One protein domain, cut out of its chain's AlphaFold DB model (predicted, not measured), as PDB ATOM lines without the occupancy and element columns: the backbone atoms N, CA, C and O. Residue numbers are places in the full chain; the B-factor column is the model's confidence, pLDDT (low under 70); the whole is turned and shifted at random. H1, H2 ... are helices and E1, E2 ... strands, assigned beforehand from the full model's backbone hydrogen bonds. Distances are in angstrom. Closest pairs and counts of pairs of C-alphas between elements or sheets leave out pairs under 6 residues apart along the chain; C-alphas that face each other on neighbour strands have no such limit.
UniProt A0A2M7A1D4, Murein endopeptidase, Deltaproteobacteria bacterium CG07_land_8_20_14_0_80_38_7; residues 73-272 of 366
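AT A GLANCE: This is residues 73 to 272 of the 366 residues of the protein "Murein endopeptidase" of Deltaproteobacteria bacterium CG07_land_8_20_14_0_80_38_7 (UniProt A0A2M7A1D4). A small twisted sheet of four strands, E5, E8, E6 and E7, lies in the body, with a run of helices round it, H3 next to H4, H4 next to H5 and H5 next to H6. A pair of short parallel strands, E3 and E4, lies beside the edge strand E5, while the hairpin E1 and E2 and then the small helices H1 and H2 lie toward one end of the long axis, with H1 farthest out. The printed part has 200 residues with six named helices and eight named strands, in the order H1 H2 E1 E2 E3 H3 E4 E5 H4 E6 H5 H6 E7 E8; under half of the residues, 98, are in them. The class is mixed, helices and strands, and the largest sheet, in the order E5, E8, E6, E7, is mixed too. The whole is compact, with a radius of gyration of the C-alphas of 17.1 A, yet elongated, spanning 55 by 35 by 32 A.

IN THESE COORDINATES: In the largest sheet, E5 is residues 170 to 173, E8 residues 263 to 267 and 12.7 A long, E6 residues 211 to 216 and 14.2 A long, and E7 residues 253 to 255. E8 ends at C-alpha 267, at (15.166, -40.624, -18.072). The longest helix, H3, is residues 123 to 139, 24.5 A from first to last C-alpha, and begins at (8.773, -47.875, -11.920). H4 is residues 195 to 208, 19.1 A; H5 residues 218 to 230, 18.3 A; H6 residues 235 to 241. The short parallel pair is E3, residues 111 to 113, and E4, residues 146 to 148. E1 is residues 89 to 93 and E2 residues 96 to 100. H1, residues 73 to 81, begins at (-12.299, -45.818, -23.258), and H2 is residues 83 to 86.

HOW THE PARTS SIT: E5 and E8 are antiparallel, with N 171 and O 265 2.8 A apart, within hydrogen-bond range. E8 and E6 are antiparallel, with N 215 and O 264 at 2.8 A. E6 and E7 are parallel, with N 254 and O 214 at 2.8 A. From edge to edge the strands' lines turn by 82 degrees. H3, H4, H5 and H6 each only graze this sheet. E5, H4 and E6 form a split strand-helix-strand unit, two strands running the same way with E8 between them, with a right-handed crossover; E6, H5, H6 and E7 form a strand-helix-strand unit, its strands parallel neighbours, also right-handed. H3 and H4 touch, closest at the C-alphas of Val 132 and Ser 204, 5.8 A, at a steep tilt of 44 degrees, opposite ways. H4 touches H5 with residues 195 to 199 alone, about perpendicular at 89 degrees; the closest C-alphas are those of Trp 199 and Leu 224, 6.5 A. H5 and H6 form a helical hairpin at a shallow tilt of 34 degrees, only just short of steep; the closest C-alphas are those of Leu 229 and Lys 235, 6.4 A. E3, H3 and E4 form a left-handed strand-helix-strand unit; N 148 and O 112 are 2.8 A apart. The closest C-alphas of E4 and E5, those of Ile 148 and Leu 173, are 5.1 A apart. The hairpin E1 and E2 is antiparallel, with N 91 and O 98 at 2.9 A, and both strands are apart from E5, E8, E6 and E7. H1 and H2 only just touch, only at the corner, with 3 pairs of C-alphas within 8 A, closest at Leu 79 and Ile 86, 6.8 A. In H1, H3, H4, H5 and H6 every O i to N i+4 pair is within hydrogen-bond range; H2 is too short for such a pair.

THE WHOLE: The two C-alphas farthest apart are those of Asp 73 and Ser 191, 57.7 A. The printed part has no cut. The long links are E4 to E5 and E5 to H4, 21 residues each, and H6 to E7, 11 residues. The mean pLDDT of the printed part is 94.5, and residues 181 to 182 are under 70.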
ATOM      1  N   ASP A  73     -11.237 -45.436 -24.201       87.00
ATOM      2  CA  ASP A  73     -12.299 -45.818 -23.258       87.00
ATOM      3  C   ASP A  73     -11.879 -46.989 -22.360       87.00
ATOM      4  O   ASP A  73     -12.085 -46.954 -21.149       87.00
ATOM      5  N   PHE A  74     -11.240 -48.018 -22.928       90.06
ATOM      6  CA  PHE A  74     -10.771 -49.153 -22.134       90.06
ATOM      7  C   PHE A  74      -9.563 -48.783 -21.266       90.06
ATOM      8  O   PHE A  74      -9.436 -49.256 -20.143       90.06
ATOM      9  N   PHE A  75      -8.689 -47.894 -21.742       90.94
ATOM     10  CA  PHE A  75      -7.603 -47.364 -20.919       90.94
ATOM     11  C   PHE A  75      -8.134 -46.571 -19.715       90.94
ATOM     12  O   PHE A  75      -7.628 -46.739 -18.608       90.94
ATOM     13  N   VAL A  76      -9.169 -45.746 -19.905       89.19
ATOM     14  CA  VAL A  76      -9.849 -45.041 -18.805       89.19
ATOM     15  C   VAL A  76     -10.538 -46.028 -17.865       89.19
ATOM     16  O   VAL A  76     -10.384 -45.897 -16.655       89.19
ATOM     17  N   TYR A  77     -11.193 -47.066 -18.393       91.50
ATOM     18  CA  TYR A  77     -11.755 -48.138 -17.571       91.50
ATOM     19  C   TYR A  77     -10.697 -48.774 -16.656       91.50
ATOM     20  O   TYR A  77     -10.938 -48.921 -15.459       91.50
ATOM     21  N   LEU A  78      -9.509 -49.092 -17.184       91.44
ATOM     22  CA  LEU A  78      -8.406 -49.622 -16.377       91.44
ATOM     23  C   LEU A  78      -7.898 -48.602 -15.349       91.44
ATOM     24  O   LEU A  78      -7.633 -48.974 -14.215       91.44
ATOM     25  N   LEU A  79      -7.792 -47.315 -15.697       89.56
ATOM     26  CA  LEU A  79      -7.425 -46.272 -14.727       89.56
ATOM     27  C   LEU A  79      -8.420 -46.156 -13.565       89.56
ATOM     28  O   LEU A  79      -8.016 -45.831 -12.451       89.56
ATOM     29  N   GLU A  80      -9.707 -46.358 -13.834       90.56
ATOM     30  CA  GLU A  80     -10.781 -46.255 -12.847       90.56
ATOM     31  C   GLU A  80     -10.886 -47.499 -11.962       90.56
ATOM     32  O   GLU A  80     -11.087 -47.376 -10.754       90.56
ATOM     33  N   ASN A  81     -10.765 -48.684 -12.562       91.75
ATOM     34  CA  ASN A  81     -11.156 -49.943 -11.925       91.75
ATOM     35  C   ASN A  81      -9.965 -50.838 -11.561       91.75
ATOM     36  O   ASN A  81     -10.067 -51.606 -10.610       91.75
ATOM     37  N   GLU A  82      -8.846 -50.724 -12.279       91.12
ATOM     38  CA  GLU A  82      -7.646 -51.557 -12.104       91.12
ATOM     39  C   GLU A  82      -6.349 -50.713 -12.214       91.12
ATOM     40  O   GLU A  82      -5.453 -51.034 -13.009       91.12
ATOM     41  N   PRO A  83      -6.219 -49.583 -11.484       85.19
ATOM     42  CA  PRO A  83      -5.148 -48.597 -11.687       85.19
ATOM     43  C   PRO A  83      -3.729 -49.161 -11.511       85.19
ATOM     44  O   PRO A  83      -2.769 -48.643 -12.088       85.19
ATOM     45  N   GLU A  84      -3.574 -50.228 -10.730       85.06
ATOM     46  CA  GLU A  84      -2.323 -50.963 -10.555       85.06
ATOM     47  C   GLU A  84      -1.817 -51.619 -11.848       85.06
ATOM     48  O   GLU A  84      -0.604 -51.743 -12.025       85.06
ATOM     49  N   THR A  85      -2.710 -51.979 -12.777       85.75
ATOM     50  CA  THR A  85      -2.350 -52.602 -14.065       85.75
ATOM     51  C   THR A  85      -1.681 -51.619 -15.027       85.75
ATOM     52  O   THR A  85      -0.874 -52.019 -15.869       85.75
ATOM     53  N   ILE A  86      -1.957 -50.319 -14.871       88.12
ATOM     54  CA  ILE A  86      -1.335 -49.245 -15.658       88.12
ATOM     55  C   ILE A  86       0.070 -48.909 -15.128       88.12
ATOM     56  O   ILE A  86       0.945 -48.478 -15.884       88.12
ATOM     57  N   GLY A  87       0.315 -49.144 -13.837       91.50
ATOM     58  CA  GLY A  87       1.573 -48.826 -13.168       91.50
ATOM     59  C   GLY A  87       1.739 -47.330 -12.886       91.50
ATOM     60  O   GLY A  87       0.766 -46.597 -12.733       91.50
ATOM     61  N   SER A  88       2.990 -46.876 -12.774       95.81
ATOM     62  CA  SER A  88       3.326 -45.478 -12.475       95.81
ATOM     63  C   SER A  88       3.224 -44.581 -13.711       95.81
ATOM     64  O   SER A  88       3.746 -44.941 -14.768       95.81
ATOM     65  N   LEU A  89       2.682 -43.376 -13.562       95.81
ATOM     66  CA  LEU A  89       2.515 -42.400 -14.637       95.81
ATOM     67  C   LEU A  89       3.398 -41.175 -14.399       95.81
ATOM     68  O   LEU A  89       3.370 -40.558 -13.334       95.81
ATOM     69  N   SER A  90       4.112 -40.766 -15.443       95.94
ATOM     70  CA  SER A  90       4.817 -39.488 -15.504       95.94
ATOM     71  C   SER A  90       3.960 -38.508 -16.294       95.94
ATOM     72  O   SER A  90       3.893 -38.577 -17.521       95.94
ATOM     73  N   VAL A  91       3.256 -37.619 -15.596       93.50
ATOM     74  CA  VAL A  91       2.271 -36.731 -16.218       93.50
ATOM     75  C   VAL A  91       2.858 -35.336 -16.415       93.50
ATOM     76  O   VAL A  91       3.368 -34.723 -15.476       93.50
ATOM     77  N   GLY A  92       2.751 -34.796 -17.628       89.69
ATOM     78  CA  GLY A  92       3.227 -33.450 -17.942       89.69
ATOM     79  C   GLY A  92       4.745 -33.359 -18.108       89.69
ATOM     80  O   GLY A  92       5.412 -34.280 -18.575       89.69
ATOM     81  N   TYR A  93       5.305 -32.197 -17.767       88.25
ATOM     82  CA  TYR A  93       6.729 -31.921 -17.965       88.25
ATOM     83  C   TYR A  93       7.534 -32.140 -16.678       88.25
ATOM     84  O   TYR A  93       7.020 -31.877 -15.594       88.25
ATOM     85  N   PRO A  94       8.846 -32.437 -16.762       90.06
ATOM     86  CA  PRO A  94       9.724 -32.569 -15.592       90.06
ATOM     87  C   PRO A  94       9.678 -31.388 -14.612       90.06
ATOM     88  O   PRO A  94       9.979 -31.538 -13.436       90.06
ATOM     89  N   ASN A  95       9.318 -30.199 -15.099       86.44
ATOM     90  CA  ASN A  95       9.286 -28.926 -14.376       86.44
ATOM     91  C   ASN A  95       7.873 -28.321 -14.231       86.44
ATOM     92  O   ASN A  95       7.739 -27.141 -13.885       86.44
ATOM     93  N   SER A  96       6.844 -29.092 -14.568       85.56
ATOM     94  CA  SER A  96       5.428 -28.757 -14.404       85.56
ATOM     95  C   SER A  96       4.608 -30.035 -14.540       85.56
ATOM     96  O   SER A  96       3.769 -30.141 -15.436       85.56
ATOM     97  N   GLY A  97       4.909 -31.023 -13.715       91.62
ATOM     98  CA  GLY A  97       4.361 -32.362 -13.856       91.62
ATOM     99  C   GLY A  97       3.835 -32.906 -12.547       91.62
ATOM    100  O   GLY A  97       3.948 -32.261 -11.503       91.62
ATOM    101  N   SER A  98       3.273 -34.098 -12.647       94.94
ATOM    102  CA  SER A  98       2.784 -34.892 -11.531       94.94
ATOM    103  C   SER A  98       3.270 -36.324 -11.690       94.94
ATOM    104  O   SER A  98       3.541 -36.790 -12.801       94.94
ATOM    105  N   LEU A  99       3.372 -37.009 -10.563       97.06
ATOM    106  CA  LEU A  99       3.589 -38.443 -10.501       97.06
ATOM    107  C   LEU A  99       2.288 -39.059  -9.995       97.06
ATOM    108  O   LEU A  99       1.748 -38.609  -8.992       97.06
ATOM    109  N   VAL A 100       1.770 -40.056 -10.703       95.75
ATOM    110  CA  VAL A 100       0.611 -40.840 -10.250       95.75
ATOM    111  C   VAL A 100       1.056 -42.287 -10.137       95.75
ATOM    112  O   VAL A 100       1.839 -42.747 -10.968       95.75
ATOM    113  N   ASN A 101       0.611 -42.990  -9.094       95.50
ATOM    114  CA  ASN A 101       1.039 -44.361  -8.793       95.50
ATOM    115  C   ASN A 101       2.574 -44.503  -8.744       95.50
ATOM    116  O   ASN A 101       3.148 -45.479  -9.225       95.50
ATOM    117  N   GLY A 102       3.250 -43.483  -8.206       96.38
ATOM    118  CA  GLY A 102       4.697 -43.483  -8.033       96.38
ATOM    119  C   GLY A 102       5.165 -44.591  -7.097       96.38
ATOM    120  O   GLY A 102       4.479 -44.941  -6.136       96.38
ATOM    121  N   VAL A 103       6.369 -45.101  -7.346       97.25
ATOM    122  CA  VAL A 103       7.047 -46.047  -6.460       97.25
ATOM    123  C   VAL A 103       8.127 -45.320  -5.673       97.25
ATOM    124  O   VAL A 103       8.863 -44.496  -6.219       97.25
ATOM    125  N   GLN A 104       8.217 -45.609  -4.380       98.12
ATOM    126  CA  GLN A 104       9.337 -45.152  -3.569       98.12
ATOM    127  C   GLN A 104      10.579 -45.965  -3.933       98.12
ATOM    128  O   GLN A 104      10.473 -47.167  -4.185       98.12
ATOM    129  N   MET A 105      11.750 -45.327  -3.962       97.94
ATOM    130  CA  MET A 105      13.005 -46.049  -4.141       97.94
ATOM    131  C   MET A 105      13.147 -47.102  -3.027       97.94
ATOM    132  O   MET A 105      13.055 -46.735  -1.852       97.94
ATOM    133  N   PRO A 106      13.341 -48.392  -3.359       96.06
ATOM    134  CA  PRO A 106      13.409 -49.439  -2.351       96.06
ATOM    135  C   PRO A 106      14.694 -49.350  -1.521       96.06
ATOM    136  O   PRO A 106      15.705 -48.788  -1.953       96.06
ATOM    137  N   GLU A 107      14.653 -49.947  -0.332       96.44
ATOM    138  CA  GLU A 107      15.856 -50.223   0.450       96.44
ATOM    139  C   GLU A 107      16.717 -51.267  -0.264       96.44
ATOM    140  O   GLU A 107      16.204 -52.260  -0.783       96.44
ATOM    141  N   ASP A 108      18.028 -51.044  -0.290       96.81
ATOM    142  CA  ASP A 108      18.977 -51.947  -0.933       96.81
ATOM    143  C   ASP A 108      20.388 -51.725  -0.368       96.81
ATOM    144  O   ASP A 108      20.762 -50.585  -0.081       96.81
ATOM    145  N   PRO A 109      21.213 -52.774  -0.210       95.31
ATOM    146  CA  PRO A 109      22.578 -52.627   0.291       95.31
ATOM    147  C   PRO A 109      23.509 -51.808  -0.617       95.31
ATOM    148  O   PRO A 109      24.564 -51.398  -0.144       95.31
ATOM    149  N   ARG A 110      23.164 -51.567  -1.889       95.38
ATOM    150  CA  ARG A 110      24.018 -50.871  -2.873       95.38
ATOM    151  C   ARG A 110      23.889 -49.351  -2.845       95.38
ATOM    152  O   ARG A 110      24.680 -48.664  -3.497       95.38
ATOM    153  N   TRP A 111      22.908 -48.811  -2.128       96.06
ATOM    154  CA  TRP A 111      22.720 -47.371  -2.022       96.06
ATOM    155  C   TRP A 111      22.185 -46.937  -0.663       96.06
ATOM    156  O   TRP A 111      21.617 -47.725   0.087       96.06
ATOM    157  N   ASP A 112      22.348 -45.652  -0.370       95.75
ATOM    158  CA  ASP A 112      21.663 -44.987   0.732       95.75
ATOM    159  C   ASP A 112      20.684 -43.957   0.156       95.75
ATOM    160  O   ASP A 112      21.045 -43.128  -0.685       95.75
ATOM    161  N   VAL A 113      19.424 -44.012   0.594       96.88
ATOM    162  CA  VAL A 113      18.414 -43.008   0.239       96.88
ATOM    163  C   VAL A 113      18.540 -41.828   1.197       96.88
ATOM    164  O   VAL A 113      18.351 -41.972   2.402       96.88
ATOM    165  N   VAL A 114      18.834 -40.647   0.657       95.06
ATOM    166  CA  VAL A 114      19.101 -39.435   1.444       95.06
ATOM    167  C   VAL A 114      17.837 -38.910   2.120       95.06
ATOM    168  O   VAL A 114      17.855 -38.547   3.295       95.06
ATOM    169  N   ASN A 115      16.738 -38.829   1.366       95.69
ATOM    170  CA  ASN A 115      15.439 -38.422   1.881       95.69
ATOM    171  C   ASN A 115      14.334 -39.277   1.264       95.69
ATOM    172  O   ASN A 115      13.925 -39.070   0.120       95.69
ATOM    173  N   SER A 116      13.798 -40.203   2.057       96.25
ATOM    174  CA  SER A 116      12.772 -41.131   1.593       96.25
ATOM    175  C   SER A 116      11.487 -40.422   1.138       96.25
ATOM    176  O   SER A 116      10.831 -40.892   0.207       96.25
ATOM    177  N   GLN A 117      11.159 -39.249   1.695       96.75
ATOM    178  CA  GLN A 117       9.961 -38.472   1.333       96.75
ATOM    179  C   GLN A 117      10.030 -37.848  -0.068       96.75
ATOM    180  O   GLN A 117       9.003 -37.481  -0.637       96.75
ATOM    181  N   GLU A 118      11.231 -37.730  -0.629       97.06
ATOM    182  CA  GLU A 118      11.491 -37.094  -1.926       97.06
ATOM    183  C   GLU A 118      12.124 -38.080  -2.922       97.06
ATOM    184  O   GLU A 118      12.588 -37.688  -3.988       97.06
ATOM    185  N   SER A 119      12.100 -39.376  -2.596       97.50
ATOM    186  CA  SER A 119      12.661 -40.475  -3.395       97.50
ATOM    187  C   SER A 119      11.589 -41.279  -4.146       97.50
ATOM    188  O   SER A 119      11.721 -42.485  -4.342       97.50
ATOM    189  N   TRP A 120      10.498 -40.625  -4.548       98.56
ATOM    190  CA  TRP A 120       9.419 -41.259  -5.309       98.56
ATOM    191  C   TRP A 120       9.594 -41.003  -6.800       98.56
ATOM    192  O   TRP A 120       9.803 -39.863  -7.219       98.56
ATOM    193  N   GLY A 121       9.503 -42.056  -7.607       98.31
ATOM    194  CA  GLY A 121       9.686 -42.009  -9.053       98.31
ATOM    195  C   GLY A 121       8.738 -42.931  -9.801       98.31
ATOM    196  O   GLY A 121       7.850 -43.554  -9.222       98.31
ATOM    197  N   THR A 122       8.925 -43.031 -11.112       98.44
ATOM    198  CA  THR A 122       8.264 -44.087 -11.880       98.44
ATOM    199  C   THR A 122       8.947 -45.433 -11.632       98.44
ATOM    200  O   THR A 122      10.129 -45.509 -11.277       98.44
ATOM    201  N   THR A 123       8.228 -46.515 -11.917       97.06
ATOM    202  CA  THR A 123       8.773 -47.875 -11.920       97.06
ATOM    203  C   THR A 123       9.971 -48.004 -12.864       97.06
ATOM    204  O   THR A 123      10.929 -48.700 -12.545       97.06
ATOM    205  N   GLU A 124       9.956 -47.316 -14.010       97.12
ATOM    206  CA  GLU A 124      11.086 -47.293 -14.950       97.12
ATOM    207  C   GLU A 124      12.323 -46.634 -14.334       97.12
ATOM    208  O   GLU A 124      13.410 -47.199 -14.419       97.12
ATOM    209  N   THR A 125      12.171 -45.498 -13.645       98.62
ATOM    210  CA  THR A 125      13.297 -44.833 -12.970       98.62
ATOM    211  C   THR A 125      13.921 -45.726 -11.903       98.62
ATOM    212  O   THR A 125      15.141 -45.888 -11.904       98.62
ATOM    213  N   ALA A 126      13.116 -46.370 -11.053       98.38
ATOM    214  CA  ALA A 126      13.635 -47.317 -10.065       98.38
ATOM    215  C   ALA A 126      14.367 -48.498 -10.736       98.38
ATOM    216  O   ALA A 126      15.487 -48.835 -10.353       98.38
ATOM    217  N   LYS A 127      13.781 -49.086 -11.792       98.19
ATOM    218  CA  LYS A 127      14.391 -50.192 -12.552       98.19
ATOM    219  C   LYS A 127      15.704 -49.802 -13.228       98.19
ATOM    220  O   LYS A 127      16.644 -50.596 -13.210       98.19
ATOM    221  N   PHE A 128      15.802 -48.605 -13.802       98.50
ATOM    222  CA  PHE A 128      17.048 -48.118 -14.397       98.50
ATOM    223  C   PHE A 128      18.145 -47.943 -13.345       98.50
ATOM    224  O   PHE A 128      19.276 -48.362 -13.583       98.50
ATOM    225  N   ILE A 129      17.820 -47.421 -12.158       98.31
ATOM    226  CA  ILE A 129      18.786 -47.308 -11.054       98.31
ATOM    227  C   ILE A 129      19.250 -48.700 -10.597       98.31
ATOM    228  O   ILE A 129      20.455 -48.926 -10.493       98.31
ATOM    229  N   ILE A 130      18.325 -49.650 -10.409       98.38
ATOM    230  CA  ILE A 130      18.643 -51.048 -10.065       98.38
ATOM    231  C   ILE A 130      19.566 -51.676 -11.118       98.38
ATOM    232  O   ILE A 130      20.589 -52.260 -10.768       98.38
ATOM    233  N   THR A 131      19.255 -51.496 -12.404       97.69
ATOM    234  CA  THR A 131      20.042 -52.038 -13.527       97.69
ATOM    235  C   THR A 131      21.478 -51.518 -13.504       97.69
ATOM    236  O   THR A 131      22.436 -52.277 -13.674       97.69
ATOM    237  N   VAL A 132      21.653 -50.216 -13.263       98.12
ATOM    238  CA  VAL A 132      22.982 -49.606 -13.184       98.12
ATOM    239  C   VAL A 132      23.724 -50.081 -11.932       98.12
ATOM    240  O   VAL A 132      24.903 -50.428 -12.026       98.12
ATOM    241  N   ALA A 133      23.044 -50.162 -10.787       97.00
ATOM    242  CA  ALA A 133      23.618 -50.648  -9.536       97.00
ATOM    243  C   ALA A 133      24.049 -52.123  -9.621       97.00
ATOM    244  O   ALA A 133      25.120 -52.461  -9.126       97.00
ATOM    245  N   ASP A 134      23.278 -52.988 -10.293       96.88
ATOM    246  CA  ASP A 134      23.651 -54.383 -10.586       96.88
ATOM    247  C   ASP A 134      24.951 -54.459 -11.387       96.88
ATOM    248  O   ASP A 134      25.791 -55.330 -11.165       96.88
ATOM    249  N   LYS A 135      25.127 -53.557 -12.356       96.75
ATOM    250  CA  LYS A 135      26.329 -53.535 -13.190       96.75
ATOM    251  C   LYS A 135      27.556 -53.101 -12.395       96.75
ATOM    252  O   LYS A 135      28.635 -53.660 -12.593       96.75
ATOM    253  N   ILE A 136      27.381 -52.143 -11.486       97.12
ATOM    254  CA  ILE A 136      28.442 -51.720 -10.575       97.12
ATOM    255  C   ILE A 136      28.799 -52.829  -9.601       97.12
ATOM    256  O   ILE A 136      29.970 -53.171  -9.542       97.12
ATOM    257  N   SER A 137      27.837 -53.428  -8.898       96.19
ATOM    258  CA  SER A 137      28.129 -54.473  -7.907       96.19
ATOM    259  C   SER A 137      28.779 -55.707  -8.534       96.19
ATOM    260  O   SER A 137      29.667 -56.305  -7.938       96.19
ATOM    261  N   LYS A 138      28.406 -56.062  -9.772       97.25
ATOM    262  CA  LYS A 138      29.060 -57.149 -10.519       97.25
ATOM    263  C   LYS A 138      30.514 -56.842 -10.870       97.25
ATOM    264  O   LYS A 138      31.338 -57.748 -10.834       97.25
ATOM    265  N   LYS A 139      30.827 -55.599 -11.254       97.56
ATOM    266  CA  LYS A 139      32.197 -55.203 -11.625       97.56
ATOM    267  C   LYS A 139      33.058 -54.880 -10.399       97.56
ATOM    268  O   LYS A 139      34.258 -55.132 -10.410       97.56
ATOM    269  N   PHE A 140      32.445 -54.331  -9.358       96.31
ATOM    270  CA  PHE A 140      33.080 -53.861  -8.135       96.31
ATOM    271  C   PHE A 140      32.275 -54.361  -6.925       96.31
ATOM    272  O   PHE A 140      31.452 -53.615  -6.390       96.31
ATOM    273  N   PRO A 141      32.490 -55.615  -6.488       94.44
ATOM    274  CA  PRO A 141      31.765 -56.190  -5.353       94.44
ATOM    275  C   PRO A 141      31.927 -55.385  -4.057       94.44
ATOM    276  O   PRO A 141      30.980 -55.275  -3.287       94.44
ATOM    277  N   ASP A 142      33.091 -54.753  -3.879       91.00
ATOM    278  CA  ASP A 142      33.426 -53.919  -2.718       91.00
ATOM    279  C   ASP A 142      33.120 -52.425  -2.939       91.00
ATOM    280  O   ASP A 142      33.695 -51.556  -2.282       91.00
ATOM    281  N   ALA A 143      32.283 -52.076  -3.923       92.38
ATOM    282  CA  ALA A 143      31.897 -50.685  -4.128       92.38
ATOM    283  C   ALA A 143      31.112 -50.153  -2.924       92.38
ATOM    284  O   ALA A 143      30.139 -50.765  -2.482       92.38
ATOM    285  N   ASP A 144      31.490 -48.964  -2.452       92.19
ATOM    286  CA  ASP A 144      30.695 -48.253  -1.460       92.19
ATOM    287  C   ASP A 144      29.290 -47.948  -1.993       92.19
ATOM    288  O   ASP A 144      29.046 -47.884  -3.199       92.19
ATOM    289  N   LYS A 145      28.362 -47.668  -1.084       93.44
ATOM    290  CA  LYS A 145      26.996 -47.294  -1.446       93.44
ATOM    291  C   LYS A 145      26.940 -45.976  -2.210       93.44
ATOM    292  O   LYS A 145      27.489 -44.975  -1.757       93.44
ATOM    293  N   ILE A 146      26.211 -45.930  -3.321       94.75
ATOM    294  CA  ILE A 146      25.894 -44.644  -3.956       94.75
ATOM    295  C   ILE A 146      24.761 -43.946  -3.195       94.75
ATOM    296  O   ILE A 146      23.853 -44.593  -2.690       94.75
ATOM    297  N   HIS A 147      24.776 -42.617  -3.128       96.12
ATOM    298  CA  HIS A 147      23.628 -41.874  -2.600       96.12
ATOM    299  C   HIS A 147      22.543 -41.696  -3.655       96.12
ATOM    300  O   HIS A 147      22.831 -41.192  -4.744       96.12
ATOM    301  N   ILE A 148      21.303 -42.029  -3.301       97.25
ATOM    302  CA  ILE A 148      20.103 -41.637  -4.044       97.25
ATOM    303  C   ILE A 148      19.509 -40.410  -3.361       97.25
ATOM    304  O   ILE A 148      19.009 -40.477  -2.236       97.25
ATOM    305  N   GLY A 149      19.605 -39.278  -4.043       96.31
ATOM    306  CA  GLY A 149      19.018 -38.021  -3.624       96.31
ATOM    307  C   GLY A 149      17.575 -37.869  -4.075       96.31
ATOM    308  O   GLY A 149      16.764 -38.792  -4.035       96.31
ATOM    309  N   ASP A 150      17.272 -36.652  -4.503       97.38
ATOM    310  CA  ASP A 150      15.923 -36.232  -4.839       97.38
ATOM    311  C   ASP A 150      15.461 -36.857  -6.159       97.38
ATOM    312  O   ASP A 150      16.167 -36.795  -7.162       97.38
ATOM    313  N   ILE A 151      14.250 -37.416  -6.176       98.19
ATOM    314  CA  ILE A 151      13.542 -37.894  -7.371       98.19
ATOM    315  C   ILE A 151      12.298 -37.033  -7.589       98.19
ATOM    316  O   ILE A 151      12.242 -36.244  -8.532       98.19
ATOM    317  N   SER A 152      11.314 -37.154  -6.698       97.94
ATOM    318  CA  SER A 152      10.141 -36.288  -6.572       97.94
ATOM    319  C   SER A 152       9.379 -36.612  -5.278       97.94
ATOM    320  O   SER A 152       9.675 -37.602  -4.605       97.94
ATOM    321  N   TYR A 153       8.389 -35.792  -4.915       97.75
ATOM    322  CA  TYR A 153       7.402 -36.193  -3.905       97.75
ATOM    323  C   TYR A 153       6.555 -37.372  -4.399       97.75
ATOM    324  O   TYR A 153       6.487 -37.623  -5.601       97.75
ATOM    325  N   LYS A 154       5.847 -38.043  -3.481       97.19
ATOM    326  CA  LYS A 154       4.950 -39.172  -3.790       97.19
ATOM    327  C   LYS A 154       4.009 -38.912  -4.973       97.19
ATOM    328  O   LYS A 154       3.902 -39.758  -5.854       97.19
ATOM    329  N   ASP A 155       3.422 -37.718  -5.021       95.81
ATOM    330  CA  ASP A 155       2.490 -37.296  -6.079       95.81
ATOM    331  C   ASP A 155       3.148 -36.339  -7.104       95.81
ATOM    332  O   ASP A 155       2.499 -35.687  -7.930       95.81
ATOM    333  N   GLY A 156       4.477 -36.223  -7.054       95.69
ATOM    334  CA  GLY A 156       5.260 -35.327  -7.895       95.69
ATOM    335  C   GLY A 156       5.044 -33.853  -7.548       95.69
ATOM    336  O   GLY A 156       5.018 -33.455  -6.384       95.69
ATOM    337  N   GLY A 157       4.921 -33.003  -8.566       91.44
ATOM    338  CA  GLY A 157       4.722 -31.570  -8.371       91.44
ATOM    339  C   GLY A 157       5.984 -30.826  -7.926       91.44
ATOM    340  O   GLY A 157       7.094 -31.352  -7.895       91.44
ATOM    341  N   ARG A 158       5.838 -29.526  -7.649       90.19
ATOM    342  CA  ARG A 158       6.984 -28.630  -7.455       90.19
ATOM    343  C   ARG A 158       7.762 -28.944  -6.175       90.19
ATOM    344  O   ARG A 158       7.339 -28.582  -5.082       90.19
ATOM    345  N   LEU A 159       8.992 -29.409  -6.355       85.50
ATOM    346  CA  LEU A 159      10.004 -29.524  -5.313       85.50
ATOM    347  C   LEU A 159      10.764 -28.191  -5.167       85.50
ATOM    348  O   LEU A 159      11.459 -27.750  -6.078       85.50
ATOM    349  N   GLY A 160      10.588 -27.484  -4.044       79.12
ATOM    350  CA  GLY A 160      10.892 -26.044  -3.928       79.12
ATOM    351  C   GLY A 160      12.330 -25.608  -4.259       79.12
ATOM    352  O   GLY A 160      12.527 -24.491  -4.748       79.12
ATOM    353  N   ARG A 161      13.315 -26.482  -4.027       84.00
ATOM    354  CA  ARG A 161      14.746 -26.245  -4.305       84.00
ATOM    355  C   ARG A 161      15.163 -26.578  -5.745       84.00
ATOM    356  O   ARG A 161      16.251 -26.188  -6.160       84.00
ATOM    357  N   HIS A 162      14.272 -27.206  -6.512       85.12
ATOM    358  CA  HIS A 162      14.535 -27.756  -7.837       85.12
ATOM    359  C   HIS A 162      13.702 -27.087  -8.930       85.12
ATOM    360  O   HIS A 162      12.603 -26.574  -8.708       85.12
ATOM    361  N   VAL A 163      14.249 -27.056 -10.149       84.19
ATOM    362  CA  VAL A 163      13.506 -26.588 -11.332       84.19
ATOM    363  C   VAL A 163      12.657 -27.714 -11.920       84.19
ATOM    364  O   VAL A 163      11.554 -27.439 -12.396       84.19
ATOM    365  N   SER A 164      13.165 -28.949 -11.903       91.06
ATOM    366  CA  SER A 164      12.468 -30.166 -12.336       91.06
ATOM    367  C   SER A 164      12.106 -31.060 -11.139       91.06
ATOM    368  O   SER A 164      11.713 -30.488 -10.125       91.06
ATOM    369  N   HIS A 165      12.195 -32.397 -11.235       96.56
ATOM    370  CA  HIS A 165      11.807 -33.340 -10.166       96.56
ATOM    371  C   HIS A 165      10.308 -33.357  -9.850       96.56
ATOM    372  O   HIS A 165       9.900 -33.568  -8.713       96.56
ATOM    373  N   GLN A 166       9.463 -33.103 -10.855       95.75
ATOM    374  CA  GLN A 166       8.011 -33.022 -10.644       95.75
ATOM    375  C   GLN A 166       7.233 -34.222 -11.185       95.75
ATOM    376  O   GLN A 166       6.076 -34.399 -10.827       95.75
ATOM    377  N   ALA A 167       7.841 -35.029 -12.056       96.25
ATOM    378  CA  ALA A 167       7.150 -36.098 -12.784       96.25
ATOM    379  C   ALA A 167       7.802 -37.481 -12.581       96.25
ATOM    380  O   ALA A 167       7.673 -38.353 -13.438       96.25
ATOM    381  N   GLY A 168       8.575 -37.657 -11.502       98.00
ATOM    382  CA  GLY A 168       9.173 -38.941 -11.118       98.00
ATOM    383  C   GLY A 168      10.221 -39.525 -12.073       98.00
ATOM    384  O   GLY A 168      10.481 -40.722 -12.007       98.00
ATOM    385  N   ARG A 169      10.791 -38.715 -12.978       97.75
ATOM    386  CA  ARG A 169      11.753 -39.160 -14.009       97.75
ATOM    387  C   ARG A 169      13.089 -38.417 -14.024       97.75
ATOM    388  O   ARG A 169      13.895 -38.614 -14.932       97.75
ATOM    389  N   ASP A 170      13.298 -37.542 -13.046       98.50
ATOM    390  CA  ASP A 170      14.597 -36.955 -12.712       98.50
ATOM    391  C   ASP A 170      15.096 -37.608 -11.416       98.50
ATOM    392  O   ASP A 170      14.274 -37.905 -10.556       98.50
ATOM    393  N   VAL A 171      16.403 -37.797 -11.257       98.56
ATOM    394  CA  VAL A 171      17.029 -38.273 -10.016       98.56
ATOM    395  C   VAL A 171      18.382 -37.600  -9.798       98.56
ATOM    396  O   VAL A 171      19.182 -37.502 -10.729       98.56
ATOM    397  N   ASP A 172      18.651 -37.172  -8.567       98.38
ATOM    398  CA  ASP A 172      19.979 -36.740  -8.133       98.38
ATOM    399  C   ASP A 172      20.759 -37.926  -7.560       98.38
ATOM    400  O   ASP A 172      20.314 -38.585  -6.626       98.38
ATOM    401  N   LEU A 173      21.945 -38.192  -8.102       97.88
ATOM    402  CA  LEU A 173      22.788 -39.326  -7.727       97.88
ATOM    403  C   LEU A 173      24.146 -38.847  -7.215       97.88
ATOM    404  O   LEU A 173      24.749 -37.934  -7.780       97.88
ATOM    405  N   GLY A 174      24.638 -39.461  -6.143       96.31
ATOM    406  CA  GLY A 174      25.967 -39.192  -5.595       96.31
ATOM    407  C   GLY A 174      27.111 -39.654  -6.506       96.31
ATOM    408  O   GLY A 174      26.901 -40.194  -7.586       96.31
ATOM    409  N   TRP A 175      28.347 -39.462  -6.050       96.38
ATOM    410  CA  TRP A 175      29.556 -39.937  -6.732       96.38
ATOM    411  C   TRP A 175      30.187 -41.106  -5.978       96.38
ATOM    412  O   TRP A 175      29.979 -41.232  -4.774       96.38
ATOM    413  N   TYR A 176      31.025 -41.887  -6.663       95.75
ATOM    414  CA  TYR A 176      31.958 -42.801  -6.005       95.75
ATOM    415  C   TYR A 176      33.278 -42.078  -5.712       95.75
ATOM    416  O   TYR A 176      33.825 -41.379  -6.573       95.75
ATOM    417  N   TYR A 177      33.812 -42.260  -4.505       95.31
ATOM    418  CA  TYR A 177      35.046 -41.623  -4.039       95.31
ATOM    419  C   TYR A 177      36.101 -42.667  -3.660       95.31
ATOM    420  O   TYR A 177      35.761 -43.759  -3.225       95.31
ATOM    421  N   LYS A 178      37.390 -42.330  -3.791       91.62
ATOM    422  CA  LYS A 178      38.508 -43.281  -3.602       91.62
ATOM    423  C   LYS A 178      38.594 -43.913  -2.208       91.62
ATOM    424  O   LYS A 178      39.098 -45.018  -2.086       91.62
ATOM    425  N   ASN A 179      38.129 -43.207  -1.177       82.44
ATOM    426  CA  ASN A 179      38.264 -43.615   0.228       82.44
ATOM    427  C   ASN A 179      36.895 -43.793   0.907       82.44
ATOM    428  O   ASN A 179      36.764 -43.495   2.093       82.44
ATOM    429  N   GLY A 180      35.849 -44.127   0.144       72.31
ATOM    430  CA  GLY A 180      34.491 -44.292   0.675       72.31
ATOM    431  C   GLY A 180      33.896 -43.044   1.327       72.31
ATOM    432  O   GLY A 180      32.967 -43.138   2.127       72.31
ATOM    433  N   SER A 181      34.421 -41.849   1.015       63.44
ATOM    434  CA  SER A 181      33.913 -40.584   1.554       63.44
ATOM    435  C   SER A 181      32.547 -40.247   0.947       63.44
ATOM    436  O   SER A 181      32.428 -39.376   0.089       63.44
ATOM    437  N   ASN A 182      31.502 -40.927   1.403       65.06
ATOM    438  CA  ASN A 182      30.146 -40.792   0.894       65.06
ATOM    439  C   ASN A 182      29.342 -39.824   1.757       65.06
ATOM    440  O   ASN A 182      28.244 -40.133   2.195       65.06
ATOM    441  N   GLN A 183      29.865 -38.629   2.036       82.69
ATOM    442  CA  GLN A 183      28.997 -37.587   2.577       82.69
ATOM    443  C   GLN A 183      28.171 -36.999   1.436       82.69
ATOM    444  O   GLN A 183      28.728 -36.511   0.441       82.69
ATOM    445  N   TRP A 184      26.847 -37.022   1.602       84.19
ATOM    446  CA  TRP A 184      25.927 -36.280   0.752       84.19
ATOM    447  C   TRP A 184      26.398 -34.816   0.677       84.19
ATOM    448  O   TRP A 184      26.696 -34.206   1.702       84.19
ATOM    449  N   TRP A 185      26.531 -34.278  -0.542       86.81
ATOM    450  CA  TRP A 185      27.106 -32.959  -0.881       86.81
ATOM    451  C   TRP A 185      28.631 -32.811  -1.004       86.81
ATOM    452  O   TRP A 185      29.109 -31.698  -1.252       86.81
ATOM    453  N   THR A 186      29.412 -33.887  -0.917       92.25
ATOM    454  CA  THR A 186      30.852 -33.807  -1.226       92.25
ATOM    455  C   THR A 186      31.058 -33.305  -2.660       92.25
ATOM    456  O   THR A 186      30.390 -33.755  -3.586       92.25
ATOM    457  N   LYS A 187      31.954 -32.331  -2.873       95.25
ATOM    458  CA  LYS A 187      32.268 -31.836  -4.223       95.25
ATOM    459  C   LYS A 187      33.241 -32.790  -4.910       95.25
ATOM    460  O   LYS A 187      34.348 -33.009  -4.420       95.25
ATOM    461  N   ALA A 188      32.870 -33.259  -6.093       95.81
ATOM    462  CA  ALA A 188      33.739 -34.035  -6.956       95.81
ATOM    463  C   ALA A 188      34.983 -33.238  -7.384       95.81
ATOM    464  O   ALA A 188      34.932 -32.040  -7.685       95.81
ATOM    465  N   SER A 189      36.129 -33.902  -7.427       95.81
ATOM    466  CA  SER A 189      37.412 -33.356  -7.862       95.81
ATOM    467  C   SER A 189      38.312 -34.476  -8.377       95.81
ATOM    468  O   SER A 189      38.055 -35.655  -8.144       95.81
ATOM    469  N   LYS A 190      39.402 -34.110  -9.057       95.50
ATOM    470  CA  LYS A 190      40.368 -35.086  -9.579       95.50
ATOM    471  C   LYS A 190      41.046 -35.893  -8.459       95.50
ATOM    472  O   LYS A 190      41.436 -37.037  -8.679       95.50
ATOM    473  N   SER A 191      41.205 -35.310  -7.267       94.81
ATOM    474  CA  SER A 191      41.882 -35.970  -6.148       94.81
ATOM    475  C   SER A 191      40.994 -36.997  -5.448       94.81
ATOM    476  O   SER A 191      41.506 -38.061  -5.105       94.81
ATOM    477  N   ASN A 192      39.694 -36.721  -5.285       95.25
ATOM    478  CA  ASN A 192      38.791 -37.560  -4.486       95.25
ATOM    479  C   ASN A 192      37.917 -38.543  -5.280       95.25
ATOM    480  O   ASN A 192      37.543 -39.564  -4.708       95.25
ATOM    481  N   LEU A 193      37.582 -38.280  -6.549       95.75
ATOM    482  CA  LEU A 193      36.716 -39.175  -7.324       95.75
ATOM    483  C   LEU A 193      37.375 -40.535  -7.565       95.75
ATOM    484  O   LEU A 193      38.519 -40.601  -8.020       95.75
ATOM    485  N   ASP A 194      36.612 -41.605  -7.364       96.75
ATOM    486  CA  ASP A 194      36.915 -42.893  -7.974       96.75
ATOM    487  C   ASP A 194      36.474 -42.832  -9.441       96.75
ATOM    488  O   ASP A 194      35.282 -42.890  -9.760       96.75
ATOM    489  N   LEU A 195      37.445 -42.618 -10.331       97.69
ATOM    490  CA  LEU A 195      37.185 -42.395 -11.751       97.69
ATOM    491  C   LEU A 195      36.667 -43.649 -12.445       97.69
ATOM    492  O   LEU A 195      35.804 -43.528 -13.310       97.69
ATOM    493  N   GLU A 196      37.139 -44.833 -12.055       97.62
ATOM    494  CA  GLU A 196      36.724 -46.071 -12.702       97.62
ATOM    495  C   GLU A 196      35.276 -46.413 -12.348       97.62
ATOM    496  O   GLU A 196      34.465 -46.665 -13.247       97.62
ATOM    497  N   LYS A 197      34.920 -46.359 -11.058       97.25
ATOM    498  CA  LYS A 197      33.547 -46.611 -10.607       97.25
ATOM    499  C   LYS A 197      32.591 -45.542 -11.134       97.25
ATOM    500  O   LYS A 197      31.558 -45.876 -11.713       97.25
ATOM    501  N   SER A 198      32.962 -44.262 -11.024       97.56
ATOM    502  CA  SER A 198      32.124 -43.149 -11.501       97.56
ATOM    503  C   SER A 198      31.921 -43.174 -13.017       97.56
ATOM    504  O   SER A 198      30.807 -42.944 -13.492       97.56
ATOM    505  N   TRP A 199      32.965 -43.483 -13.796       98.38
ATOM    506  CA  TRP A 199      32.828 -43.624 -15.244       98.38
ATOM    507  C   TRP A 199      32.013 -44.860 -15.619       98.38
ATOM    508  O   TRP A 199      31.117 -44.751 -16.449       98.38
ATOM    509  N   THR A 200      32.250 -46.008 -14.975       98.38
ATOM    510  CA  THR A 200      31.449 -47.223 -15.200       98.38
ATOM    511  C   THR A 200      29.965 -46.947 -14.948       98.38
ATOM    512  O   THR A 200      29.123 -47.381 -15.734       98.38
ATOM    513  N   PHE A 201      29.644 -46.176 -13.904       98.31
ATOM    514  CA  PHE A 201      28.273 -45.790 -13.580       98.31
ATOM    515  C   PHE A 201      27.650 -44.944 -14.694       98.31
ATOM    516  O   PHE A 201      26.629 -45.328 -15.257       98.31
ATOM    517  N   ILE A 202      28.286 -43.827 -15.068       98.50
ATOM    518  CA  ILE A 202      27.784 -42.933 -16.126       98.50
ATOM    519  C   ILE A 202      27.670 -43.663 -17.464       98.50
ATOM    520  O   ILE A 202      26.671 -43.516 -18.169       98.50
ATOM    521  N   ARG A 203      28.669 -44.479 -17.806       98.25
ATOM    522  CA  ARG A 203      28.661 -45.301 -19.014       98.25
ATOM    523  C   ARG A 203      27.462 -46.244 -19.017       98.25
ATOM    524  O   ARG A 203      26.763 -46.300 -20.019       98.25
ATOM    525  N   SER A 204      27.196 -46.918 -17.897       98.19
ATOM    526  CA  SER A 204      26.046 -47.815 -17.728       98.19
ATOM    527  C   SER A 204      24.709 -47.080 -17.858       98.19
ATOM    528  O   SER A 204      23.830 -47.531 -18.585       98.19
ATOM    529  N   VAL A 205      24.575 -45.886 -17.263       98.50
ATOM    530  CA  VAL A 205      23.394 -45.028 -17.476       98.50
ATOM    531  C   VAL A 205      23.173 -44.772 -18.973       98.50
ATOM    532  O   VAL A 205      22.048 -44.853 -19.450       98.50
ATOM    533  N   ILE A 206      24.228 -44.505 -19.743       98.00
ATOM    534  CA  ILE A 206      24.113 -44.227 -21.184       98.00
ATOM    535  C   ILE A 206      23.822 -45.486 -22.004       98.00
ATOM    536  O   ILE A 206      23.055 -45.417 -22.962       98.00
ATOM    537  N   THR A 207      24.441 -46.623 -21.674       96.25
ATOM    538  CA  THR A 207      24.391 -47.829 -22.515       96.25
ATOM    539  C   THR A 207      23.267 -48.799 -22.171       96.25
ATOM    540  O   THR A 207      22.861 -49.577 -23.036       96.25
ATOM    541  N   ASP A 208      22.753 -48.751 -20.945       96.19
ATOM    542  CA  ASP A 208      21.831 -49.753 -20.402       96.19
ATOM    543  C   ASP A 208      20.487 -49.157 -19.946       96.19
ATOM    544  O   ASP A 208      19.659 -49.869 -19.382       96.19
ATOM    545  N   THR A 209      20.250 -47.861 -20.183       96.38
ATOM    546  CA  THR A 209      18.987 -47.189 -19.837       96.38
ATOM    547  C   THR A 209      18.510 -46.267 -20.957       96.38
ATOM    548  O   THR A 209      19.261 -45.940 -21.882       96.38
ATOM    549  N   ASP A 210      17.270 -45.790 -20.847       94.75
ATOM    550  CA  ASP A 210      16.724 -44.760 -21.733       94.75
ATOM    551  C   ASP A 210      16.949 -43.367 -21.133       94.75
ATOM    552  O   ASP A 210      16.012 -42.647 -20.773       94.75
ATOM    553  N   VAL A 211      18.217 -42.980 -20.978       97.81
ATOM    554  CA  VAL A 211      18.594 -41.660 -20.457       97.81
ATOM    555  C   VAL A 211      18.309 -40.550 -21.478       97.81
ATOM    556  O   VAL A 211      18.692 -40.621 -22.645       97.81
ATOM    557  N   GLU A 212      17.655 -39.480 -21.029       96.31
ATOM    558  CA  GLU A 212      17.433 -38.256 -21.807       96.31
ATOM    559  C   GLU A 212      18.614 -37.290 -21.644       96.31
ATOM    560  O   GLU A 212      19.065 -36.659 -22.605       96.31
ATOM    561  N   MET A 213      19.098 -37.128 -20.408       97.25
ATOM    562  CA  MET A 213      20.085 -36.107 -20.065       97.25
ATOM    563  C   MET A 213      20.789 -36.411 -18.742       97.25
ATOM    564  O   MET A 213      20.166 -36.886 -17.797       97.25
ATOM    565  N   ILE A 214      22.064 -36.034 -18.652       98.69
ATOM    566  CA  ILE A 214      22.851 -36.030 -17.416       98.69
ATOM    567  C   ILE A 214      23.408 -34.614 -17.221       98.69
ATOM    568  O   ILE A 214      24.065 -34.084 -18.118       98.69
ATOM    569  N   LEU A 215      23.162 -33.973 -16.079       98.44
ATOM    570  CA  LEU A 215      23.739 -32.670 -15.747       98.44
ATOM    571  C   LEU A 215      24.809 -32.809 -14.673       98.44
ATOM    572  O   LEU A 215      24.536 -33.252 -13.559       98.44
ATOM    573  N   ILE A 216      26.018 -32.366 -15.012       98.50
ATOM    574  CA  ILE A 216      27.177 -32.341 -14.114       98.50
ATOM    575  C   ILE A 216      28.007 -31.072 -14.337       98.50
ATOM    576  O   ILE A 216      27.938 -30.417 -15.383       98.50
ATOM    577  N   ASP A 217      28.812 -30.692 -13.351       98.19
ATOM    578  CA  ASP A 217      29.704 -29.537 -13.456       98.19
ATOM    579  C   ASP A 217      30.744 -29.705 -14.582       98.19
ATOM    580  O   ASP A 217      31.236 -30.803 -14.842       98.19
ATOM    581  N   LYS A 218      31.118 -28.604 -15.252       97.56
ATOM    582  CA  LYS A 218      32.023 -28.648 -16.415       97.56
ATOM    583  C   LYS A 218      33.399 -29.199 -16.034       97.56
ATOM    584  O   LYS A 218      33.983 -29.945 -16.810       97.56
ATOM    585  N   GLY A 219      33.896 -28.876 -14.837       98.06
ATOM    586  CA  GLY A 219      35.173 -29.415 -14.373       98.06
ATOM    587  C   GLY A 219      35.119 -30.922 -14.112       98.06
ATOM    588  O   GLY A 219      36.138 -31.589 -14.221       98.06
ATOM    589  N   VAL A 220      33.943 -31.476 -13.797       98.44
ATOM    590  CA  VAL A 220      33.764 -32.930 -13.656       98.44
ATOM    591  C   VAL A 220      33.671 -33.602 -15.026       98.44
ATOM    592  O   VAL A 220      34.256 -34.665 -15.209       98.44
ATOM    593  N   GLN A 221      33.033 -32.954 -16.011       98.62
ATOM    594  CA  GLN A 221      33.061 -33.427 -17.404       98.62
ATOM    595  C   GLN A 221      34.489 -33.565 -17.917       98.62
ATOM    596  O   GLN A 221      34.830 -34.603 -18.459       98.62
ATOM    597  N   GLU A 222      35.326 -32.549 -17.711       98.56
ATOM    598  CA  GLU A 222      36.734 -32.581 -18.116       98.56
ATOM    599  C   GLU A 222      37.501 -33.746 -17.477       98.56
ATOM    600  O   GLU A 222      38.237 -34.454 -18.162       98.56
ATOM    601  N   ILE A 223      37.306 -33.979 -16.175       98.56
ATOM    602  CA  ILE A 223      37.944 -35.086 -15.454       98.56
ATOM    603  C   ILE A 223      37.541 -36.440 -16.059       98.56
ATOM    604  O   ILE A 223      38.412 -37.257 -16.357       98.56
ATOM    605  N   LEU A 224      36.239 -36.669 -16.248       98.75
ATOM    606  CA  LEU A 224      35.712 -37.945 -16.737       98.75
ATOM    607  C   LEU A 224      35.994 -38.167 -18.222       98.75
ATOM    608  O   LEU A 224      36.366 -39.271 -18.597       98.75
ATOM    609  N   TYR A 225      35.870 -37.130 -19.052       98.62
ATOM    610  CA  TYR A 225      36.180 -37.190 -20.481       98.62
ATOM    611  C   TYR A 225      37.639 -37.603 -20.699       98.62
ATOM    612  O   TYR A 225      37.921 -38.521 -21.464       98.62
ATOM    613  N   ASN A 226      38.575 -36.958 -19.991       98.56
ATOM    614  CA  ASN A 226      39.998 -37.269 -20.121       98.56
ATOM    615  C   ASN A 226      40.331 -38.665 -19.583       98.56
ATOM    616  O   ASN A 226      41.156 -39.359 -20.168       98.56
ATOM    617  N   TYR A 227      39.681 -39.090 -18.495       98.62
ATOM    618  CA  TYR A 227      39.815 -40.454 -17.990       98.62
ATOM    619  C   TYR A 227      39.317 -41.488 -19.010       98.62
ATOM    620  O   TYR A 227      40.057 -42.409 -19.342       98.62
ATOM    621  N   ALA A 228      38.108 -41.300 -19.545       98.31
ATOM    622  CA  ALA A 228      37.497 -42.177 -20.540       98.31
ATOM    623  C   ALA A 228      38.369 -42.302 -21.799       98.31
ATOM    624  O   ALA A 228      38.636 -43.406 -22.266       98.31
ATOM    625  N   LEU A 229      38.883 -41.176 -22.305       97.75
ATOM    626  CA  LEU A 229      39.793 -41.166 -23.447       97.75
ATOM    627  C   LEU A 229      41.092 -41.929 -23.145       97.75
ATOM    628  O   LEU A 229      41.571 -42.686 -23.981       97.75
ATOM    629  N   ASN A 230      41.649 -41.756 -21.942       98.12
ATOM    630  CA  ASN A 230      42.890 -42.411 -21.531       98.12
ATOM    631  C   ASN A 230      42.754 -43.934 -21.379       98.12
ATOM    632  O   ASN A 230      43.723 -44.650 -21.600       98.12
ATOM    633  N   ILE A 231      41.570 -44.437 -21.018       97.19
ATOM    634  CA  ILE A 231      41.304 -45.885 -20.966       97.19
ATOM    635  C   ILE A 231      40.880 -46.469 -22.326       97.19
ATOM    636  O   ILE A 231      40.493 -47.633 -22.390       97.19
ATOM    637  N   GLY A 232      40.943 -45.678 -23.404       96.44
ATOM    638  CA  GLY A 232      40.715 -46.143 -24.773       96.44
ATOM    639  C   GLY A 232      39.281 -46.016 -25.292       96.44
ATOM    640  O   GLY A 232      38.970 -46.598 -26.328       96.44
ATOM    641  N   GLU A 233      38.394 -45.266 -24.626       96.88
ATOM    642  CA  GLU A 233      37.058 -45.012 -25.183       96.88
ATOM    643  C   GLU A 233      37.153 -44.224 -26.497       96.88
ATOM    644  O   GLU A 233      37.957 -43.297 -26.648       96.88
ATOM    645  N   ASN A 234      36.293 -44.572 -27.459       96.19
ATOM    646  CA  ASN A 234      36.297 -43.939 -28.771       96.19
ATOM    647  C   ASN A 234      36.034 -42.429 -28.654       96.19
ATOM    648  O   ASN A 234      34.984 -41.990 -28.179       96.19
ATOM    649  N   LYS A 235      36.974 -41.620 -29.153       95.81
ATOM    650  CA  LYS A 235      36.900 -40.160 -29.054       95.81
ATOM    651  C   LYS A 235      35.648 -39.567 -29.711       95.81
ATOM    652  O   LYS A 235      35.065 -38.642 -29.154       95.81
ATOM    653  N   ALA A 236      35.238 -40.067 -30.880       95.31
ATOM    654  CA  ALA A 236      34.067 -39.543 -31.583       95.31
ATOM    655  C   ALA A 236      32.778 -39.803 -30.789       95.31
ATOM    656  O   ALA A 236      31.920 -38.927 -30.706       95.31
ATOM    657  N   TRP A 237      32.684 -40.963 -30.139       96.69
ATOM    658  CA  TRP A 237      31.592 -41.259 -29.221       96.69
ATOM    659  C   TRP A 237      31.608 -40.334 -27.995       96.69
ATOM    660  O   TRP A 237      30.576 -39.753 -27.663       96.69
ATOM    661  N   LEU A 238      32.775 -40.111 -27.373       97.56
ATOM    662  CA  LEU A 238      32.907 -39.167 -26.254       97.56
ATOM    663  C   LEU A 238      32.494 -37.735 -26.641       97.56
ATOM    664  O   LEU A 238      31.762 -37.092 -25.888       97.56
ATOM    665  N   ASP A 239      32.917 -37.250 -27.813       96.00
ATOM    666  CA  ASP A 239      32.545 -35.931 -28.353       96.00
ATOM    667  C   ASP A 239      31.023 -35.799 -28.609       96.00
ATOM    668  O   ASP A 239      30.468 -34.694 -28.572       96.00
ATOM    669  N   ASP A 240      30.330 -36.911 -28.874       95.50
ATOM    670  CA  ASP A 240      28.879 -36.928 -29.064       95.50
ATOM    671  C   ASP A 240      28.111 -36.927 -27.731       95.50
ATOM    672  O   ASP A 240      27.096 -36.232 -27.590       95.50
ATOM    673  N   ILE A 241      28.587 -37.660 -26.720       97.56
ATOM    674  CA  ILE A 241      27.882 -37.769 -25.433       97.56
ATOM    675  C   ILE A 241      28.223 -36.650 -24.442       97.56
ATOM    676  O   ILE A 241      27.382 -36.362 -23.591       97.56
ATOM    677  N   PHE A 242      29.379 -35.984 -24.550       98.44
ATOM    678  CA  PHE A 242      29.768 -34.860 -23.686       98.44
ATOM    679  C   PHE A 242      29.584 -33.485 -24.346       98.44
ATOM    680  O   PHE A 242      29.869 -33.268 -25.517       98.44
ATOM    681  N   GLN A 243      29.147 -32.495 -23.558       97.50
ATOM    682  CA  GLN A 243      29.168 -31.082 -23.960       97.50
ATOM    683  C   GLN A 243      30.581 -30.466 -23.882       97.50
ATOM    684  O   GLN A 243      30.830 -29.400 -24.446       97.50
ATOM    685  N   TYR A 244      31.492 -31.088 -23.139       96.00
ATOM    686  CA  TYR A 244      32.927 -30.801 -23.141       96.00
ATOM    687  C   TYR A 244      33.634 -31.713 -24.166       96.00
ATOM    688  O   TYR A 244      33.192 -32.843 -24.328       96.00
ATOM    689  N   PRO A 245      34.737 -31.293 -24.821       93.81
ATOM    690  CA  PRO A 245      35.396 -29.983 -24.734       93.81
ATOM    691  C   PRO A 245      34.766 -28.919 -25.640       93.81
ATOM    692  O   PRO A 245      34.831 -27.724 -25.338       93.81
ATOM    693  N   LYS A 246      34.130 -29.338 -26.739       89.31
ATOM    694  CA  LYS A 246      33.448 -28.456 -27.694       89.31
ATOM    695  C   LYS A 246      31.985 -28.331 -27.312       89.31
ATOM    696  O   LYS A 246      31.331 -29.341 -27.109       89.31
ATOM    697  N   ARG A 247      31.446 -27.108 -27.295       86.69
ATOM    698  CA  ARG A 247      30.050 -26.850 -26.905       86.69
ATOM    699  C   ARG A 247      29.055 -27.579 -27.824       86.69
ATOM    700  O   ARG A 247      28.581 -27.013 -28.805       86.69
ATOM    701  N   ASN A 248      28.684 -28.796 -27.441       87.75
ATOM    702  CA  ASN A 248      27.653 -29.611 -28.072       87.75
ATOM    703  C   ASN A 248      26.357 -29.512 -27.251       87.75
ATOM    704  O   ASN A 248      26.211 -30.127 -26.198       87.75
ATOM    705  N   ASN A 249      25.391 -28.710 -27.709       84.44
ATOM    706  CA  ASN A 249      24.111 -28.558 -26.999       84.44
ATOM    707  C   ASN A 249      23.191 -29.789 -27.140       84.44
ATOM    708  O   ASN A 249      22.157 -29.837 -26.479       84.44
ATOM    709  N   ARG A 250      23.546 -30.761 -27.993       89.50
ATOM    710  CA  ARG A 250      22.808 -32.018 -28.186       89.50
ATOM    711  C   ARG A 250      23.393 -33.181 -27.382       89.50
ATOM    712  O   ARG A 250      22.773 -34.239 -27.373       89.50
ATOM    713  N   ALA A 251      24.531 -33.000 -26.714       96.38
ATOM    714  CA  ALA A 251      25.157 -34.013 -25.868       96.38
ATOM    715  C   ALA A 251      24.206 -34.534 -24.779       96.38
ATOM    716  O   ALA A 251      23.301 -33.808 -24.357       96.38
ATOM    717  N   ILE A 252      24.401 -35.768 -24.313       97.25
ATOM    718  CA  ILE A 252      23.647 -36.319 -23.173       97.25
ATOM    719  C   ILE A 252      24.139 -35.667 -21.876       97.25
ATOM    720  O   ILE A 252      23.337 -35.168 -21.086       97.25
ATOM    721  N   ILE A 253      25.459 -35.614 -21.691       98.56
ATOM    722  CA  ILE A 253      26.132 -35.035 -20.531       98.56
ATOM    723  C   ILE A 253      26.334 -33.537 -20.768       98.56
ATOM    724  O   ILE A 253      27.059 -33.123 -21.675       98.56
ATOM    725  N   ARG A 254      25.699 -32.701 -19.944       97.69
ATOM    726  CA  ARG A 254      25.672 -31.242 -20.109       97.69
ATOM    727  C   ARG A 254      26.086 -30.519 -18.842       97.69
ATOM    728  O   ARG A 254      25.930 -31.009 -17.726       97.69
ATOM    729  N   HIS A 255      26.604 -29.307 -19.022       97.00
ATOM    730  CA  HIS A 255      26.992 -28.465 -17.906       97.00
ATOM    731  C   HIS A 255      25.772 -27.872 -17.209       97.00
ATOM    732  O   HIS A 255      24.975 -27.166 -17.829       97.00
ATOM    733  N   ALA A 256      25.711 -28.056 -15.893       94.19
ATOM    734  CA  ALA A 256      24.872 -27.250 -15.024       94.19
ATOM    735  C   ALA A 256      25.656 -26.750 -13.804       94.19
ATOM    736  O   ALA A 256      26.365 -27.492 -13.122       94.19
ATOM    737  N   LYS A 257      25.527 -25.451 -13.513       92.06
ATOM    738  CA  LYS A 257      26.155 -24.832 -12.339       92.06
ATOM    739  C   LYS A 257      25.588 -25.461 -11.061       92.06
ATOM    740  O   LYS A 257      24.382 -25.650 -10.957       92.06
ATOM    741  N   GLY A 258      26.449 -25.754 -10.089       90.62
ATOM    742  CA  GLY A 258      26.053 -26.356  -8.806       90.62
ATOM    743  C   GLY A 258      26.043 -27.887  -8.792       90.62
ATOM    744  O   GLY A 258      26.052 -28.467  -7.714       90.62
ATOM    745  N   HIS A 259      26.155 -28.540  -9.950       96.25
ATOM    746  CA  HIS A 259      26.103 -30.003 -10.086       96.25
ATOM    747  C   HIS A 259      27.497 -30.630  -9.959       96.25
ATOM    748  O   HIS A 259      27.915 -31.487 -10.734       96.25
ATOM    749  N   ARG A 260      28.288 -30.114  -9.014       96.62
ATOM    750  CA  ARG A 260      29.602 -30.677  -8.676       96.62
ATOM    751  C   ARG A 260      29.495 -31.709  -7.557       96.62
ATOM    752  O   ARG A 260      30.429 -32.462  -7.334       96.62
ATOM    753  N   THR A 261      28.383 -31.705  -6.833       95.69
ATOM    754  CA  THR A 261      28.150 -32.557  -5.664       95.69
ATOM    755  C   THR A 261      27.336 -33.808  -5.970       95.69
ATOM    756  O   THR A 261      27.339 -34.738  -5.175       95.69
ATOM    757  N   HIS A 262      26.664 -33.829  -7.119       97.19
ATOM    758  CA  HIS A 262      25.787 -34.900  -7.580       97.19
ATOM    759  C   HIS A 262      25.710 -34.882  -9.113       97.19
ATOM    760  O   HIS A 262      26.116 -33.906  -9.755       97.19
ATOM    761  N   MET A 263      25.169 -35.958  -9.672       98.19
ATOM    762  CA  MET A 263      24.723 -36.096 -11.051       98.19
ATOM    763  C   MET A 263      23.203 -35.964 -11.076       98.19
ATOM    764  O   MET A 263      22.519 -36.798 -10.494       98.19
ATOM    765  N   HIS A 264      22.667 -34.967 -11.775       98.56
ATOM    766  CA  HIS A 264      21.233 -34.947 -12.088       98.56
ATOM    767  C   HIS A 264      21.021 -35.796 -13.335       98.56
ATOM    768  O   HIS A 264      21.540 -35.457 -14.399       98.56
ATOM    769  N   VAL A 265      20.241 -36.864 -13.247       98.75
ATOM    770  CA  VAL A 265      19.915 -37.740 -14.379       98.75
ATOM    771  C   VAL A 265      18.432 -37.636 -14.688       98.75
ATOM    772  O   VAL A 265      17.596 -37.714 -13.796       98.75
ATOM    773  N   ARG A 266      18.090 -37.461 -15.965       98.69
ATOM    774  CA  ARG A 266      16.717 -37.554 -16.460       98.69
ATOM    775  C   ARG A 266      16.584 -38.735 -17.398       98.69
ATOM    776  O   ARG A 266      17.368 -38.853 -18.338       98.69
ATOM    777  N   PHE A 267      15.536 -39.518 -17.202       98.19
ATOM    778  CA  PHE A 267      15.166 -40.624 -18.072       98.19
ATOM    779  C   PHE A 267      13.970 -40.272 -18.964       98.19
ATOM    780  O   PHE A 267      13.149 -39.399 -18.639       98.19
ATOM    781  N   TYR A 268      13.871 -40.965 -20.097       95.44
ATOM    782  CA  TYR A 268      12.708 -40.898 -20.970       95.44
ATOM    783  C   TYR A 268      11.494 -41.544 -20.318       95.44
ATOM    784  O   TYR A 268      10.446 -40.924 -20.328       95.44
ATOM    785  N   ASN A 269      11.597 -42.729 -19.720       95.50
ATOM    786  CA  ASN A 269      10.437 -43.423 -19.142       95.50
ATOM    787  C   ASN A 269       9.244 -43.505 -20.132       95.50
ATOM    788  O   ASN A 269       8.195 -42.896 -19.879       95.50
ATOM    789  N   PRO A 270       9.420 -44.131 -21.317       91.69
ATOM    790  CA  PRO A 270       8.385 -44.189 -22.353       91.69
ATOM    791  C   PRO A 270       7.042 -44.692 -21.848       91.69
ATOM    792  O   PRO A 270       6.011 -44.157 -22.252       91.69
ATOM    793  N   ILE A 271       7.052 -45.718 -20.997       91.25
ATOM    794  CA  ILE A 271       5.832 -46.376 -20.533       91.25
ATOM    795  C   ILE A 271       5.049 -45.410 -19.645       91.25
ATOM    796  O   ILE A 271       3.877 -45.137 -19.902       91.25
ATOM    797  N   ALA A 272       5.715 -44.830 -18.645       94.50
ATOM    798  CA  ALA A 272       5.096 -43.909 -17.706       94.50
ATOM    799  C   ALA A 272       4.665 -42.598 -18.374       94.50
ATOM    800  O   ALA A 272       3.627 -42.048 -18.005       94.50
TER     801      ALA A 272